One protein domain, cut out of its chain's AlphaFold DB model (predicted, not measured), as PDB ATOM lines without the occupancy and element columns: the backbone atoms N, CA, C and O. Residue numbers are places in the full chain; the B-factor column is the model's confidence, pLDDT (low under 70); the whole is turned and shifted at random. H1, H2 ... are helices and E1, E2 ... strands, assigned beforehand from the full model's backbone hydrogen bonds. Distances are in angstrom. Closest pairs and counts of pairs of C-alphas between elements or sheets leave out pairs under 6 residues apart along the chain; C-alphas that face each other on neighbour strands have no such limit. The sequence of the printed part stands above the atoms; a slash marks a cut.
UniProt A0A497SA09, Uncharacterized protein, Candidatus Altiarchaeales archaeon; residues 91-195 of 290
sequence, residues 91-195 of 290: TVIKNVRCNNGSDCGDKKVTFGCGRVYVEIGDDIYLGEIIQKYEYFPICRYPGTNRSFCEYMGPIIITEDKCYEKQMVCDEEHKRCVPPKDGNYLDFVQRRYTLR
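What this domain is: This is residues 91 to 195 of the 290 residues of an uncharacterized protein of Candidatus Altiarchaeales archaeon (UniProt A0A497SA09). A long, narrow, twisted ribbon of three antiparallel strands, E1, E2 and E3, makes the long axis, and a small head made of the E4 and E5 hairpin with short H2 and H3 sits on it toward the end where E1 turns into E2. Toward the other end, where E2 turns into E3, short H1 packs on the ribbon. The printed part has 105 residues, with three named helices and five named strands in the order H1, E1, E2, E3, H2, E4, E5, H3; the class is mostly strand, with sheets E1 - E2 - E3 and E4 - E5, both antiparallel. The whole is extended, a rod of 62 by 30 by 17 A, with a radius of gyration of the C-alphas of 20.0 A.

How they stand to each other: H1, residues 101 to 104, is on the sheet of E1, residues 108 to 120, E2, residues 123 to 140, and E3, residues 148 to 160, at a height over the sheet of 6.8 A. The closest C-alphas of H1 and E2 are those of Gly 101 and Ile 138, 4.1 A apart. E1, E2 and E3 form a meander, each strand the antiparallel neighbour of the one before. In the hairpin of E1 and E2, N 114 and O 129 are within hydrogen-bond range at 2.8 A; in that of E2 and E3, N 138 and O 150 are, at 2.8 A. E1 bends by 52 degrees at residue 117, and E2 by 54 degrees at residue 137. H2, residues 162 to 165, only grazes this sheet, with its closest C-alpha pair to E2 at Tyr 163 and Gly 127, 5.1 A. E4, residues 168 to 170, and E5, residues 175 to 177, form a hairpin, with N 170 and O 175 at 2.9 A. The closest C-alphas of E4 and E1 are those of Cys 169 and Cys 113, 5.8 A apart. H3, residues 184 to 187, only grazes the larger sheet. H1, H2 and H3 are too short for any O i to N i+4 pair; in each the one O i to N i+3 pair is within range. Residues 192 to 193 pair antiparallel with residues 123 to 124 of E2.

Where its parts are: H1 begins at C-alpha 101, (-3.053, 9.604, -30.741). E1 is 35.0 A long, E2 48.4 A and E3 34.2 A; E2 ends at C-alpha 140, (0.445, 15.842, -35.651). H2 is 5.4 A long, E4 6.4 A and E5 6.3 A. H3 ends at C-alpha 187, (-41.090, 26.230, -24.949).

The domain as a whole: The two C-alphas farthest apart are those of Asn 145 and Arg 195, 62.7 A. The printed part has no cut and no long link. Its mean pLDDT is 74.8, and residues 91 to 96 and 182 to 195 are among those under 70.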
ATOM      1  N   THR A  91      -5.850  24.693 -27.808       41.41
ATOM      2  CA  THR A  91      -5.199  24.479 -26.524       41.41
ATOM      3  C   THR A  91      -4.043  23.540 -26.817       41.41
ATOM      4  O   THR A  91      -4.196  22.325 -26.802       41.41
ATOM      5  N   VAL A  92      -2.895  24.115 -27.177       40.59
ATOM      6  CA  VAL A  92      -1.636  23.386 -27.330       40.59
ATOM      7  C   VAL A  92      -1.261  22.859 -25.945       40.59
ATOM      8  O   VAL A  92      -0.741  23.591 -25.101       40.59
ATOM      9  N   ILE A  93      -1.593  21.598 -25.664       49.22
ATOM     10  CA  ILE A  93      -1.243  20.949 -24.399       49.22
ATOM     11  C   ILE A  93       0.176  20.405 -24.535       49.22
ATOM     12  O   ILE A  93       0.346  19.326 -25.082       49.22
ATOM     13  N   LYS A  94       1.148  21.144 -23.974       48.50
ATOM     14  CA  LYS A  94       2.564  20.777 -23.739       48.50
ATOM     15  C   LYS A  94       3.342  20.292 -24.984       48.50
ATOM     16  O   LYS A  94       2.836  19.625 -25.870       48.50
ATOM     17  N   ASN A  95       4.641  20.586 -25.031       53.50
ATOM     18  CA  ASN A  95       5.562  19.951 -25.984       53.50
ATOM     19  C   ASN A  95       5.743  18.464 -25.613       53.50
ATOM     20  O   ASN A  95       6.781  18.076 -25.080       53.50
ATOM     21  N   VAL A  96       4.714  17.647 -25.821       59.41
ATOM     22  CA  VAL A  96       4.770  16.194 -25.676       59.41
ATOM     23  C   VAL A  96       5.196  15.638 -27.025       59.41
ATOM     24  O   VAL A  96       4.504  15.839 -28.019       59.41
ATOM     25  N   ARG A  97       6.340  14.946 -27.073       73.12
ATOM     26  CA  ARG A  97       6.637  14.087 -28.223       73.12
ATOM     27  C   ARG A  97       5.631  12.942 -28.205       73.12
ATOM     28  O   ARG A  97       5.684  12.115 -27.302       73.12
ATOM     29  N   CYS A  98       4.742  12.918 -29.185       77.94
ATOM     30  CA  CYS A  98       3.815  11.822 -29.438       77.94
ATOM     31  C   CYS A  98       4.244  11.044 -30.690       77.94
ATOM     32  O   CYS A  98       4.860  11.618 -31.593       77.94
ATOM     33  N   ASN A  99       3.923   9.753 -30.737       79.62
ATOM     34  CA  ASN A  99       4.065   8.894 -31.910       79.62
ATOM     35  C   ASN A  99       2.698   8.615 -32.560       79.62
ATOM     36  O   ASN A  99       2.577   8.573 -33.785       79.62
ATOM     37  N   ASN A 100       1.654   8.460 -31.745       78.88
ATOM     38  CA  ASN A 100       0.272   8.266 -32.182       78.88
ATOM     39  C   ASN A 100      -0.717   8.979 -31.231       78.88
ATOM     40  O   ASN A 100      -0.317   9.594 -30.244       78.88
ATOM     41  N   GLY A 101      -2.018   8.926 -31.537       75.25
ATOM     42  CA  GLY A 101      -3.053   9.604 -30.741       75.25
ATOM     43  C   GLY A 101      -3.174   9.119 -29.289       75.25
ATOM     44  O   GLY A 101      -3.554   9.907 -28.431       75.25
ATOM     45  N   SER A 102      -2.794   7.873 -28.983       79.38
ATOM     46  CA  SER A 102      -2.863   7.341 -27.610       79.38
ATOM     47  C   SER A 102      -1.833   7.972 -26.667       79.38
ATOM     48  O   SER A 102      -2.083   8.088 -25.471       79.38
ATOM     49  N   ASP A 103      -0.729   8.494 -27.211       81.31
ATOM     50  CA  ASP A 103       0.275   9.236 -26.435       81.31
ATOM     51  C   ASP A 103      -0.236  10.620 -25.983       81.31
ATOM     52  O   ASP A 103       0.360  11.272 -25.125       81.31
ATOM     53  N   CYS A 104      -1.335  11.086 -26.581       80.00
ATOM     54  CA  CYS A 104      -1.906  12.416 -26.384       80.00
ATOM     55  C   CYS A 104      -3.047  12.461 -25.356       80.00
ATOM     56  O   CYS A 104      -3.611  13.534 -25.101       80.00
ATOM     57  N   GLY A 105      -3.347  11.317 -24.739       81.62
ATOM     58  CA  GLY A 105      -4.356  11.155 -23.700       81.62
ATOM     59  C   GLY A 105      -5.633  10.492 -24.203       81.62
ATOM     60  O   GLY A 105      -5.674   9.913 -25.285       81.62
ATOM     61  N   ASP A 106      -6.676  10.581 -23.386       84.31
ATOM     62  CA  ASP A 106      -7.976   9.987 -23.681       84.31
ATOM     63  C   ASP A 106      -8.838  10.887 -24.570       84.31
ATOM     64  O   ASP A 106      -8.635  12.101 -24.678       84.31
ATOM     65  N   LYS A 107      -9.869  10.291 -25.177       84.38
ATOM     66  CA  LYS A 107     -10.923  11.058 -25.845       84.38
ATOM     67  C   LYS A 107     -11.617  12.003 -24.864       84.38
ATOM     68  O   LYS A 107     -11.894  11.641 -23.721       84.38
ATOM     69  N   LYS A 108     -11.951  13.205 -25.332       85.50
ATOM     70  CA  LYS A 108     -12.762  14.160 -24.566       85.50
ATOM     71  C   LYS A 108     -14.210  14.052 -25.002       85.50
ATOM     72  O   LYS A 108     -14.490  13.954 -26.192       85.50
ATOM     73  N   VAL A 109     -15.120  14.105 -24.040       83.19
ATOM     74  CA  VAL A 109     -16.562  14.087 -24.287       83.19
ATOM     75  C   VAL A 109     -17.161  15.359 -23.713       83.19
ATOM     76  O   VAL A 109     -16.903  15.690 -22.556       83.19
ATOM     77  N   THR A 110     -17.957  16.063 -24.508       85.38
ATOM     78  CA  THR A 110     -18.772  17.188 -24.044       85.38
ATOM     79  C   THR A 110     -20.217  17.002 -24.488       85.38
ATOM     80  O   THR A 110     -20.517  16.216 -25.387       85.38
ATOM     81  N   PHE A 111     -21.123  17.710 -23.824       84.88
ATOM     82  CA  PHE A 111     -22.546  17.695 -24.131       84.88
ATOM     83  C   PHE A 111     -23.019  19.125 -24.377       84.88
ATOM     84  O   PHE A 111     -22.556  20.055 -23.710       84.88
ATOM     85  N   GLY A 112     -23.934  19.299 -25.321       85.94
ATOM     86  CA  GLY A 112     -24.572  20.580 -25.610       85.94
ATOM     87  C   GLY A 112     -26.046  20.392 -25.923       85.94
ATOM     88  O   GLY A 112     -26.458  19.295 -26.295       85.94
ATOM     89  N   CYS A 113     -26.834  21.449 -25.762       86.00
ATOM     90  CA  CYS A 113     -28.211  21.430 -26.225       86.00
ATOM     91  C   CYS A 113     -28.256  21.744 -27.719       86.00
ATOM     92  O   CYS A 113     -27.536  22.610 -28.218       86.00
ATOM     93  N   GLY A 114     -29.100  21.009 -28.428       83.00
ATOM     94  CA  GLY A 114     -29.393  21.205 -29.837       83.00
ATOM     95  C   GLY A 114     -30.894  21.319 -30.054       83.00
ATOM     96  O   GLY A 114     -31.700  21.050 -29.159       83.00
ATOM     97  N   ARG A 115     -31.272  21.708 -31.270       82.12
ATOM     98  CA  ARG A 115     -32.668  21.811 -31.686       82.12
ATOM     99  C   ARG A 115     -32.874  21.133 -33.027       82.12
ATOM    100  O   ARG A 115     -32.035  21.267 -33.914       82.12
ATOM    101  N   VAL A 116     -33.994  20.438 -33.164       79.00
ATOM    102  CA  VAL A 116     -34.386  19.722 -34.383       79.00
ATOM    103  C   VAL A 116     -35.849  19.997 -34.692       79.00
ATOM    104  O   VAL A 116     -36.652  20.216 -33.787       79.00
ATOM    105  N   TYR A 117     -36.207  20.003 -35.971       76.38
ATOM    106  CA  TYR A 117     -37.612  20.056 -36.362       76.38
ATOM    107  C   TYR A 117     -38.257  18.691 -36.114       76.38
ATOM    108  O   TYR A 117     -37.703  17.657 -36.483       76.38
ATOM    109  N   VAL A 118     -39.414  18.702 -35.462       72.00
ATOM    110  CA  VAL A 118     -40.182  17.523 -35.073       72.00
ATOM    111  C   VAL A 118     -41.604  17.702 -35.568       72.00
ATOM    112  O   VAL A 118     -42.253  18.699 -35.263       72.00
ATOM    113  N   GLU A 119     -42.092  16.720 -36.306       67.81
ATOM    114  CA  GLU A 119     -43.477  16.664 -36.762       67.81
ATOM    115  C   GLU A 119     -44.324  15.984 -35.675       67.81
ATOM    116  O   GLU A 119     -44.040  14.854 -35.272       67.81
ATOM    117  N   ILE A 120     -45.338  16.683 -35.157       63.94
ATOM    118  CA  ILE A 120     -46.305  16.134 -34.196       63.94
ATOM    119  C   ILE A 120     -47.705  16.423 -34.740       63.94
ATOM    120  O   ILE A 120     -48.190  17.552 -34.677       63.94
ATOM    121  N   GLY A 121     -48.366  15.393 -35.266       64.69
ATOM    122  CA  GLY A 121     -49.637  15.570 -35.970       64.69
ATOM    123  C   GLY A 121     -49.453  16.408 -37.239       64.69
ATOM    124  O   GLY A 121     -48.591  16.096 -38.051       64.69
ATOM    125  N   ASP A 122     -50.253  17.466 -37.381       52.03
ATOM    126  CA  ASP A 122     -50.231  18.388 -38.531       52.03
ATOM    127  C   ASP A 122     -49.322  19.624 -38.305       52.03
ATOM    128  O   ASP A 122     -49.333  20.577 -39.085       52.03
ATOM    129  N   ASP A 123     -48.550  19.648 -37.217       58.44
ATOM    130  CA  ASP A 123     -47.733  20.791 -36.814       58.44
ATOM    131  C   ASP A 123     -46.246  20.414 -36.738       58.44
ATOM    132  O   ASP A 123     -45.874  19.339 -36.257       58.44
ATOM    133  N   ILE A 124     -45.380  21.332 -37.178       67.81
ATOM    134  CA  ILE A 124     -43.932  21.222 -36.976       67.81
ATOM    135  C   ILE A 124     -43.547  22.062 -35.768       67.81
ATOM    136  O   ILE A 124     -43.871  23.249 -35.658       67.81
ATOM    137  N   TYR A 125     -42.797  21.426 -34.888       70.81
ATOM    138  CA  TYR A 125     -42.294  21.953 -33.638       70.81
ATOM    139  C   TYR A 125     -40.764  21.952 -33.676       70.81
ATOM    140  O   TYR A 125     -40.141  21.087 -34.279       70.81
ATOM    141  N   LEU A 126     -40.129  22.921 -33.024       73.88
ATOM    142  CA  LEU A 126     -38.690  22.903 -32.771       73.88
ATOM    143  C   LEU A 126     -38.409  22.169 -31.448       73.88
ATOM    144  O   LEU A 126     -38.506  22.761 -30.375       73.88
ATOM    145  N   GLY A 127     -38.118  20.873 -31.524       77.38
ATOM    146  CA  GLY A 127     -37.821  20.034 -30.366       77.38
ATOM    147  C   GLY A 127     -36.382  20.187 -29.879       77.38
ATOM    148  O   GLY A 127     -35.468  20.409 -30.673       77.38
ATOM    149  N   GLU A 128     -36.173  20.044 -28.570       83.88
ATOM    150  CA  GLU A 128     -34.835  20.088 -27.976       83.88
ATOM    151  C   GLU A 128     -34.227  18.697 -27.804       83.88
ATOM    152  O   GLU A 128     -34.914  17.716 -27.493       83.88
ATOM    153  N   ILE A 129     -32.912  18.631 -27.998       85.88
ATOM    154  CA  ILE A 129     -32.099  17.422 -27.875       85.88
ATOM    155  C   ILE A 129     -30.817  17.722 -27.096       85.88
ATOM    156  O   ILE A 129     -30.357  18.863 -27.051       85.88
ATOM    157  N   ILE A 130     -30.196  16.689 -26.534       88.00
ATOM    158  CA  ILE A 130     -28.820  16.753 -26.037       88.00
ATOM    159  C   ILE A 130     -27.916  16.093 -27.058       88.00
ATOM    160  O   ILE A 130     -28.068  14.910 -27.356       88.00
ATOM    161  N   GLN A 131     -26.938  16.842 -27.538       86.75
ATOM    162  CA  GLN A 131     -25.911  16.362 -28.443       86.75
ATOM    163  C   GLN A 131     -24.661  15.991 -27.653       86.75
ATOM    164  O   GLN A 131     -24.139  16.787 -26.869       86.75
ATOM    165  N   LYS A 132     -24.166  14.774 -27.882       85.38
ATOM    166  CA  LYS A 132     -22.878  14.305 -27.372       85.38
ATOM    167  C   LYS A 132     -21.787  14.523 -28.416       85.38
ATOM    168  O   LYS A 132     -21.843  13.947 -29.503       85.38
ATOM    169  N   TYR A 133     -20.767  15.281 -28.038       84.38
ATOM    170  CA  TYR A 133     -19.603  15.606 -28.852       84.38
ATOM    171  C   TYR A 133     -18.387  14.823 -28.352       84.38
ATOM    172  O   TYR A 133     -17.984  14.971 -27.195       84.38
ATOM    173  N   GLU A 134     -17.783  13.994 -29.205       85.75
ATOM    174  CA  GLU A 134     -16.531  13.295 -28.883       85.75
ATOM    175  C   GLU A 134     -15.354  13.855 -29.681       85.75
ATOM    176  O   GLU A 134     -15.393  13.912 -30.908       85.75
ATOM    177  N   TYR A 135     -14.284  14.216 -28.977       84.31
ATOM    178  CA  TYR A 135     -13.036  14.709 -29.544       84.31
ATOM    179  C   TYR A 135     -11.946  13.657 -29.373       84.31
ATOM    180  O   TYR A 135     -11.637  13.243 -28.249       84.31
ATOM    181  N   PHE A 136     -11.320  13.273 -30.480       82.88
ATOM    182  CA  PHE A 136     -10.277  12.252 -30.487       82.88
ATOM    183  C   PHE A 136      -8.891  12.895 -30.495       82.88
ATOM    184  O   PHE A 136      -8.634  13.768 -31.329       82.88
ATOM    185  N   PRO A 137      -7.985  12.481 -29.600       85.31
ATOM    186  CA  PRO A 137      -6.625  12.974 -29.602       85.31
ATOM    187  C   PRO A 137      -5.879  12.417 -30.818       85.31
ATOM    188  O   PRO A 137      -5.930  11.227 -31.128       85.31
ATOM    189  N   ILE A 138      -5.172  13.300 -31.507       84.44
ATOM    190  CA  ILE A 138      -4.328  12.998 -32.654       84.44
ATOM    191  C   ILE A 138      -2.925  13.542 -32.402       84.44
ATOM    192  O   ILE A 138      -2.734  14.594 -31.790       84.44
ATOM    193  N   CYS A 139      -1.937  12.820 -32.914       84.19
ATOM    194  CA  CYS A 139      -0.564  13.289 -32.955       84.19
ATOM    195  C   CYS A 139      -0.283  13.887 -34.334       84.19
ATOM    196  O   CYS A 139      -0.426  13.195 -35.346       84.19
ATOM    197  N   ARG A 140       0.102  15.166 -34.393       82.31
ATOM    198  CA  ARG A 140       0.445  15.842 -35.651       82.31
ATOM    199  C   ARG A 140       1.951  15.957 -35.850       82.31
ATOM    200  O   ARG A 140       2.703  16.233 -34.916       82.31
ATOM    201  N   TYR A 141       2.350  15.837 -37.117       82.50
ATOM    202  CA  TYR A 141       3.720  16.004 -37.592       82.50
ATOM    203  C   TYR A 141       3.773  17.139 -38.618       82.50
ATOM    204  O   TYR A 141       3.553  16.904 -39.804       82.50
ATOM    205  N   PRO A 142       4.063  18.382 -38.206       75.25
ATOM    206  CA  PRO A 142       4.094  19.533 -39.109       75.25
ATOM    207  C   PRO A 142       5.358  19.570 -39.998       75.25
ATOM    208  O   PRO A 142       5.835  20.646 -40.338       75.25
ATOM    209  N   GLY A 143       5.964  18.422 -40.324       66.06
ATOM    210  CA  GLY A 143       7.210  18.361 -41.102       66.06
ATOM    211  C   GLY A 143       8.458  18.853 -40.354       66.06
ATOM    212  O   GLY A 143       9.456  19.196 -40.979       66.06
ATOM    213  N   THR A 144       8.423  18.898 -39.018       68.06
ATOM    214  CA  THR A 144       9.581  19.231 -38.165       68.06
ATOM    215  C   THR A 144       9.931  18.054 -37.248       68.06
ATOM    216  O   THR A 144       9.117  17.154 -37.060       68.06
ATOM    217  N   ASN A 145      11.096  18.081 -36.586       66.44
ATOM    218  CA  ASN A 145      11.496  17.080 -35.572       66.44
ATOM    219  C   ASN A 145      10.666  17.138 -34.266       66.44
ATOM    220  O   ASN A 145      11.094  16.637 -33.223       66.44
ATOM    221  N   ARG A 146       9.518  17.821 -34.280       71.69
ATOM    222  CA  ARG A 146       8.629  17.991 -33.135       71.69
ATOM    223  C   ARG A 146       7.236  17.532 -33.533       71.69
ATOM    224  O   ARG A 146       6.646  18.089 -34.455       71.69
ATOM    225  N   SER A 147       6.731  16.537 -32.818       78.31
ATOM    226  CA  SER A 147       5.317  16.189 -32.817       78.31
ATOM    227  C   SER A 147       4.595  16.926 -31.693       78.31
ATOM    228  O   SER A 147       5.221  17.352 -30.716       78.31
ATOM    229  N   PHE A 148       3.291  17.127 -31.861       80.94
ATOM    230  CA  PHE A 148       2.439  17.700 -30.826       80.94
ATOM    231  C   PHE A 148       1.044  17.079 -30.856       80.94
ATOM    232  O   PHE A 148       0.584  16.570 -31.881       80.94
ATOM    233  N   CYS A 149       0.383  17.148 -29.707       81.25
ATOM    234  CA  CYS A 149      -0.956  16.625 -29.509       81.25
ATOM    235  C   CYS A 149      -2.022  17.663 -29.859       81.25
ATOM    236  O   CYS A 149      -1.984  18.797 -29.379       81.25
ATOM    237  N   GLU A 150      -3.001  17.251 -30.653       84.06
ATOM    238  CA  GLU A 150      -4.195  18.021 -30.994       84.06
ATOM    239  C   GLU A 150      -5.431  17.141 -30.801       84.06
ATOM    240  O   GLU A 150      -5.321  15.927 -30.685       84.06
ATOM    241  N   TYR A 151      -6.615  17.738 -30.748       79.62
ATOM    242  CA  TYR A 151      -7.869  17.000 -30.783       79.62
ATOM    243  C   TYR A 151      -8.544  17.239 -32.128       79.62
ATOM    244  O   TYR A 151      -8.788  18.386 -32.503       79.62
ATOM    245  N   MET A 152      -8.846  16.160 -32.844       78.56
ATOM    246  CA  MET A 152      -9.693  16.229 -34.025       78.56
ATOM    247  C   MET A 152     -11.116  16.604 -33.593       78.56
ATOM    248  O   MET A 152     -11.581  16.159 -32.539       78.56
ATOM    249  N   GLY A 153     -11.748  17.471 -34.392       66.75
ATOM    250  CA  GLY A 153     -13.050  18.080 -34.115       66.75
ATOM    251  C   GLY A 153     -14.156  17.067 -33.811       66.75
ATOM    252  O   GLY A 153     -13.998  15.872 -34.072       66.75
ATOM    253  N   PRO A 154     -15.262  17.539 -33.219       70.75
ATOM    254  CA  PRO A 154     -16.179  16.646 -32.554       70.75
ATOM    255  C   PRO A 154     -16.966  15.810 -33.558       70.75
ATOM    256  O   PRO A 154     -17.550  16.339 -34.502       70.75
ATOM    257  N   ILE A 155     -17.033  14.509 -33.304       71.81
ATOM    258  CA  ILE A 155     -18.016  13.636 -33.941       71.81
ATOM    259  C   ILE A 155     -19.279  13.698 -33.076       71.81
ATOM    260  O   ILE A 155     -19.196  13.531 -31.856       71.81
ATOM    261  N   ILE A 156     -20.433  13.976 -33.687       74.06
ATOM    262  CA  ILE A 156     -21.736  13.897 -33.014       74.06
ATOM    263  C   ILE A 156     -22.140  12.423 -33.011       74.06
ATOM    264  O   ILE A 156     -22.304  11.831 -34.075       74.06
ATOM    265  N   ILE A 157     -22.230  11.811 -31.827       66.81
ATOM    266  CA  ILE A 157     -22.376  10.345 -31.710       66.81
ATOM    267  C   ILE A 157     -23.741   9.932 -31.163       66.81
ATOM    268  O   ILE A 157     -24.183   8.805 -31.380       66.81
ATOM    269  N   THR A 158     -24.412  10.793 -30.399       65.56
ATOM    270  CA  THR A 158     -25.678  10.423 -29.755       65.56
ATOM    271  C   THR A 158     -26.542  11.647 -29.503       65.56
ATOM    272  O   THR A 158     -26.025  12.702 -29.125       65.56
ATOM    273  N   GLU A 159     -27.847  11.460 -29.674       71.00
ATOM    274  CA  GLU A 159     -28.888  12.447 -29.410       71.00
ATOM    275  C   GLU A 159     -29.818  11.884 -28.327       71.00
ATOM    276  O   GLU A 159     -30.491  10.880 -28.560       71.00
ATOM    277  N   ASP A 160     -29.847  12.482 -27.130       83.88
ATOM    278  CA  ASP A 160     -30.967  12.241 -26.206       83.88
ATOM    279  C   ASP A 160     -32.083  13.214 -26.572       83.88
ATOM    280  O   ASP A 160     -31.919  14.435 -26.514       83.88
ATOM    281  N   LYS A 161     -33.210  12.662 -27.006       86.81
ATOM    282  CA  LYS A 161     -34.328  13.423 -27.543       86.81
ATOM    283  C   LYS A 161     -35.246  13.863 -26.415       86.81
ATOM    284  O   LYS A 161     -36.214  13.179 -26.083       86.81
ATOM    285  N   CYS A 162     -34.950  15.017 -25.821       85.75
ATOM    286  CA  CYS A 162     -35.768  15.565 -24.740       85.75
ATOM    287  C   CYS A 162     -37.228  15.758 -25.179       85.75
ATOM    288  O   CYS A 162     -38.146  15.485 -24.403       85.75
ATOM    289  N   TYR A 163     -37.443  16.113 -26.448       80.44
ATOM    290  CA  TYR A 163     -38.776  16.296 -27.016       80.44
ATOM    291  C   TYR A 163     -39.668  15.042 -26.969       80.44
ATOM    292  O   TYR A 163     -40.866  15.175 -26.733       80.44
ATOM    293  N   GLU A 164     -39.118  13.828 -27.126       83.38
ATOM    294  CA  GLU A 164     -39.904  12.578 -27.052       83.38
ATOM    295  C   GLU A 164     -40.464  12.349 -25.637       83.38
ATOM    296  O   GLU A 164     -41.470  11.668 -25.457       83.38
ATOM    297  N   LYS A 165     -39.835  12.967 -24.632       85.31
ATOM    298  CA  LYS A 165     -40.218  12.912 -23.216       85.31
ATOM    299  C   LYS A 165     -40.987  14.159 -22.764       85.31
ATOM    300  O   LYS A 165     -41.211  14.307 -21.567       85.31
ATOM    301  N   GLN A 166     -41.358  15.062 -23.681       80.38
ATOM    302  CA  GLN A 166     -41.947  16.377 -23.367       80.38
ATOM    303  C   GLN A 166     -41.073  17.208 -22.403       80.38
ATOM    304  O   GLN A 166     -41.564  17.909 -21.518       80.38
ATOM    305  N   MET A 167     -39.753  17.102 -22.553       85.50
ATOM    306  CA  MET A 167     -38.750  17.770 -21.724       85.50
ATOM    307  C   MET A 167     -37.919  18.746 -22.554       85.50
ATOM    308  O   MET A 167     -37.782  18.595 -23.765       85.50
ATOM    309  N   VAL A 168     -37.311  19.716 -21.879       85.81
ATOM    310  CA  VAL A 168     -36.398  20.703 -22.473       85.81
ATOM    311  C   VAL A 168     -34.958  20.393 -22.078       85.81
ATOM    312  O   VAL A 168     -34.717  19.707 -21.080       85.81
ATOM    313  N   CYS A 169     -33.994  20.868 -22.859       86.50
ATOM    314  CA  CYS A 169     -32.591  20.700 -22.528       86.50
ATOM    315  C   CYS A 169     -32.158  21.760 -21.511       86.50
ATOM    316  O   CYS A 169     -32.267  22.964 -21.729       86.50
ATOM    317  N   ASP A 170     -31.645  21.306 -20.373       86.75
ATOM    318  CA  ASP A 170     -31.025  22.175 -19.385       86.75
ATOM    319  C   ASP A 170     -29.595  22.509 -19.817       86.75
ATOM    320  O   ASP A 170     -28.700  21.667 -19.736       86.75
ATOM    321  N   GLU A 171     -29.365  23.742 -20.264       82.56
ATOM    322  CA  GLU A 171     -28.037  24.199 -20.679       82.56
ATOM    323  C   GLU A 171     -27.011  24.212 -19.538       82.56
ATOM    324  O   GLU A 171     -25.813  24.108 -19.798       82.56
ATOM    325  N   GLU A 172     -27.436  24.320 -18.280       84.00
ATOM    326  CA  GLU A 172     -26.519  24.326 -17.138       84.00
ATOM    327  C   GLU A 172     -26.069  22.902 -16.795       84.00
ATOM    328  O   GLU A 172     -24.877  22.635 -16.636       84.00
ATOM    329  N   HIS A 173     -27.018  21.966 -16.755       84.75
ATOM    330  CA  HIS A 173     -26.769  20.591 -16.311       84.75
ATOM    331  C   HIS A 173     -26.623  19.574 -17.456       84.75
ATOM    332  O   HIS A 173     -26.384  18.396 -17.189       84.75
ATOM    333  N   LYS A 174     -26.771  20.008 -18.715       85.75
ATOM    334  CA  LYS A 174     -26.691  19.202 -19.950       85.75
ATOM    335  C   LYS A 174     -27.536  17.925 -19.901       85.75
ATOM    336  O   LYS A 174     -27.072  16.841 -20.252       85.75
ATOM    337  N   ARG A 175     -28.779  18.055 -19.434       88.38
ATOM    338  CA  ARG A 175     -29.731  16.946 -19.258       88.38
ATOM    339  C   ARG A 175     -31.153  17.370 -19.613       88.38
ATOM    340  O   ARG A 175     -31.468  18.555 -19.560       88.38
ATOM    341  N   CYS A 176     -32.013  16.406 -19.924       88.69
ATOM    342  CA  CYS A 176     -33.417  16.683 -20.180       88.69
ATOM    343  C   CYS A 176     -34.112  16.929 -18.843       88.69
ATOM    344  O   CYS A 176     -34.000  16.115 -17.921       88.69
ATOM    345  N   VAL A 177     -34.813  18.050 -18.730       89.19
ATOM    346  CA  VAL A 177     -35.567  18.427 -17.533       89.19
ATOM    347  C   VAL A 177     -36.996  18.805 -17.908       89.19
ATOM    348  O   VAL A 177     -37.242  19.258 -19.030       89.19
ATOM    349  N   PRO A 178     -37.963  18.648 -16.989       87.38
ATOM    350  CA  PRO A 178     -39.288  19.211 -17.188       87.38
ATOM    351  C   PRO A 178     -39.204  20.731 -17.420       87.38
ATOM    352  O   PRO A 178     -38.395  21.403 -16.770       87.38
ATOM    353  N   PRO A 179     -40.029  21.293 -18.318       80.44
ATOM    354  CA  PRO A 179     -40.105  22.736 -18.516       80.44
ATOM    355  C   PRO A 179     -40.520  23.432 -17.212       80.44
ATOM    356  O   PRO A 179     -41.376  22.933 -16.481       80.44
ATOM    357  N   LYS A 180     -39.927  24.599 -16.925       76.81
ATOM    358  CA  LYS A 180     -40.173  25.353 -15.677       76.81
ATOM    359  C   LYS A 180     -41.649  25.713 -15.480       76.81
ATOM    360  O   LYS A 180     -42.127  25.693 -14.351       76.81
ATOM    361  N   ASP A 181     -42.356  25.962 -16.578       74.56
ATOM    362  CA  ASP A 181     -43.769  26.351 -16.577       74.56
ATOM    363  C   ASP A 181     -44.716  25.140 -16.684       74.56
ATOM    364  O   ASP A 181     -45.931  25.294 -16.772       74.56
ATOM    365  N   GLY A 182     -44.178  23.913 -16.712       69.25
ATOM    366  CA  GLY A 182     -44.947  22.670 -16.848       69.25
ATOM    367  C   GLY A 182     -45.547  22.431 -18.239       69.25
ATOM    368  O   GLY A 182     -45.985  21.318 -18.521       69.25
ATOM    369  N   ASN A 183     -45.525  23.429 -19.125       68.81
ATOM    370  CA  ASN A 183     -45.991  23.318 -20.500       68.81
ATOM    371  C   ASN A 183     -44.811  23.230 -21.476       68.81
ATOM    372  O   ASN A 183     -44.116  24.211 -21.735       68.81
ATOM    373  N   TYR A 184     -44.592  22.042 -22.040       66.44
ATOM    374  CA  TYR A 184     -43.551  21.827 -23.045       66.44
ATOM    375  C   TYR A 184     -43.824  22.613 -24.334       66.44
ATOM    376  O   TYR A 184     -42.896  23.162 -24.924       66.44
ATOM    377  N   LEU A 185     -45.093  22.727 -24.744       63.06
ATOM    378  CA  LEU A 185     -45.480  23.357 -26.009       63.06
ATOM    379  C   LEU A 185     -45.184  24.861 -26.040       63.06
ATOM    380  O   LEU A 185     -44.855  25.374 -27.106       63.06
ATOM    381  N   ASP A 186     -45.216  25.544 -24.893       60.50
ATOM    382  CA  ASP A 186     -44.854  26.968 -24.798       60.50
ATOM    383  C   ASP A 186     -43.350  27.196 -25.021       60.50
ATOM    384  O   ASP A 186     -42.932  28.250 -25.502       60.50
ATOM    385  N   PHE A 187     -42.528  26.191 -24.709       55.69
ATOM    386  CA  PHE A 187     -41.090  26.230 -24.949       55.69
ATOM    387  C   PHE A 187     -40.722  25.812 -26.375       55.69
ATOM    388  O   PHE A 187     -39.657  26.182 -26.875       55.69
ATOM    389  N   VAL A 188     -41.601  25.096 -27.077       59.59
ATOM    390  CA  VAL A 188     -41.406  24.857 -28.502       59.59
ATOM    391  C   VAL A 188     -41.709  26.147 -29.269       59.59
ATOM    392  O   VAL A 188     -42.806  26.376 -29.766       59.59
ATOM    393  N   GLN A 189     -40.700  27.015 -29.344       52.75
ATOM    394  CA  GLN A 189     -40.804  28.445 -29.659       52.75
ATOM    395  C   GLN A 189     -41.495  28.808 -30.984       52.75
ATOM    396  O   GLN A 189     -41.793  29.984 -31.194       52.75
ATOM    397  N   ARG A 190     -41.748  27.857 -31.893       55.44
ATOM    398  CA  ARG A 190     -42.514  28.096 -33.121       55.44
ATOM    399  C   ARG A 190     -43.323  26.867 -33.510       55.44
ATOM    400  O   ARG A 190     -42.756  25.843 -33.875       55.44
ATOM    401  N   ARG A 191     -44.648  27.022 -33.486       54.44
ATOM    402  CA  ARG A 191     -45.580  26.183 -34.237       54.44
ATOM    403  C   ARG A 191     -45.520  26.627 -35.692       54.44
ATOM    404  O   ARG A 191     -45.930  27.745 -36.008       54.44
ATOM    405  N   TYR A 192     -45.012  25.774 -36.566       58.22
ATOM    406  CA  TYR A 192     -45.240  25.933 -37.993       58.22
ATOM    407  C   TYR A 192     -46.456  25.084 -38.327       58.22
ATOM    408  O   TYR A 192     -46.416  23.862 -38.201       58.22
ATOM    409  N   THR A 193     -47.547  25.729 -38.721       51.22
ATOM    410  CA  THR A 193     -48.648  25.006 -39.346       51.22
ATOM    411  C   THR A 193     -48.141  24.473 -40.680       51.22
ATOM    412  O   THR A 193     -47.712  25.266 -41.528       51.22
ATOM    413  N   LEU A 194     -48.175  23.148 -40.886       54.69
ATOM    414  CA  LEU A 194     -48.079  22.621 -42.245       54.69
ATOM    415  C   LEU A 194     -49.267  23.208 -43.008       54.69
ATOM    416  O   LEU A 194     -50.422  22.884 -42.746       54.69
ATOM    417  N   ARG A 195     -48.999  24.138 -43.928       57.16
ATOM    418  CA  ARG A 195     -50.050  24.720 -44.776       57.16
ATOM    419  C   ARG A 195     -50.594  23.723 -45.802       57.16
ATOM    420  O   ARG A 195     -51.644  24.008 -46.383       57.16
TER     421      ARG A 195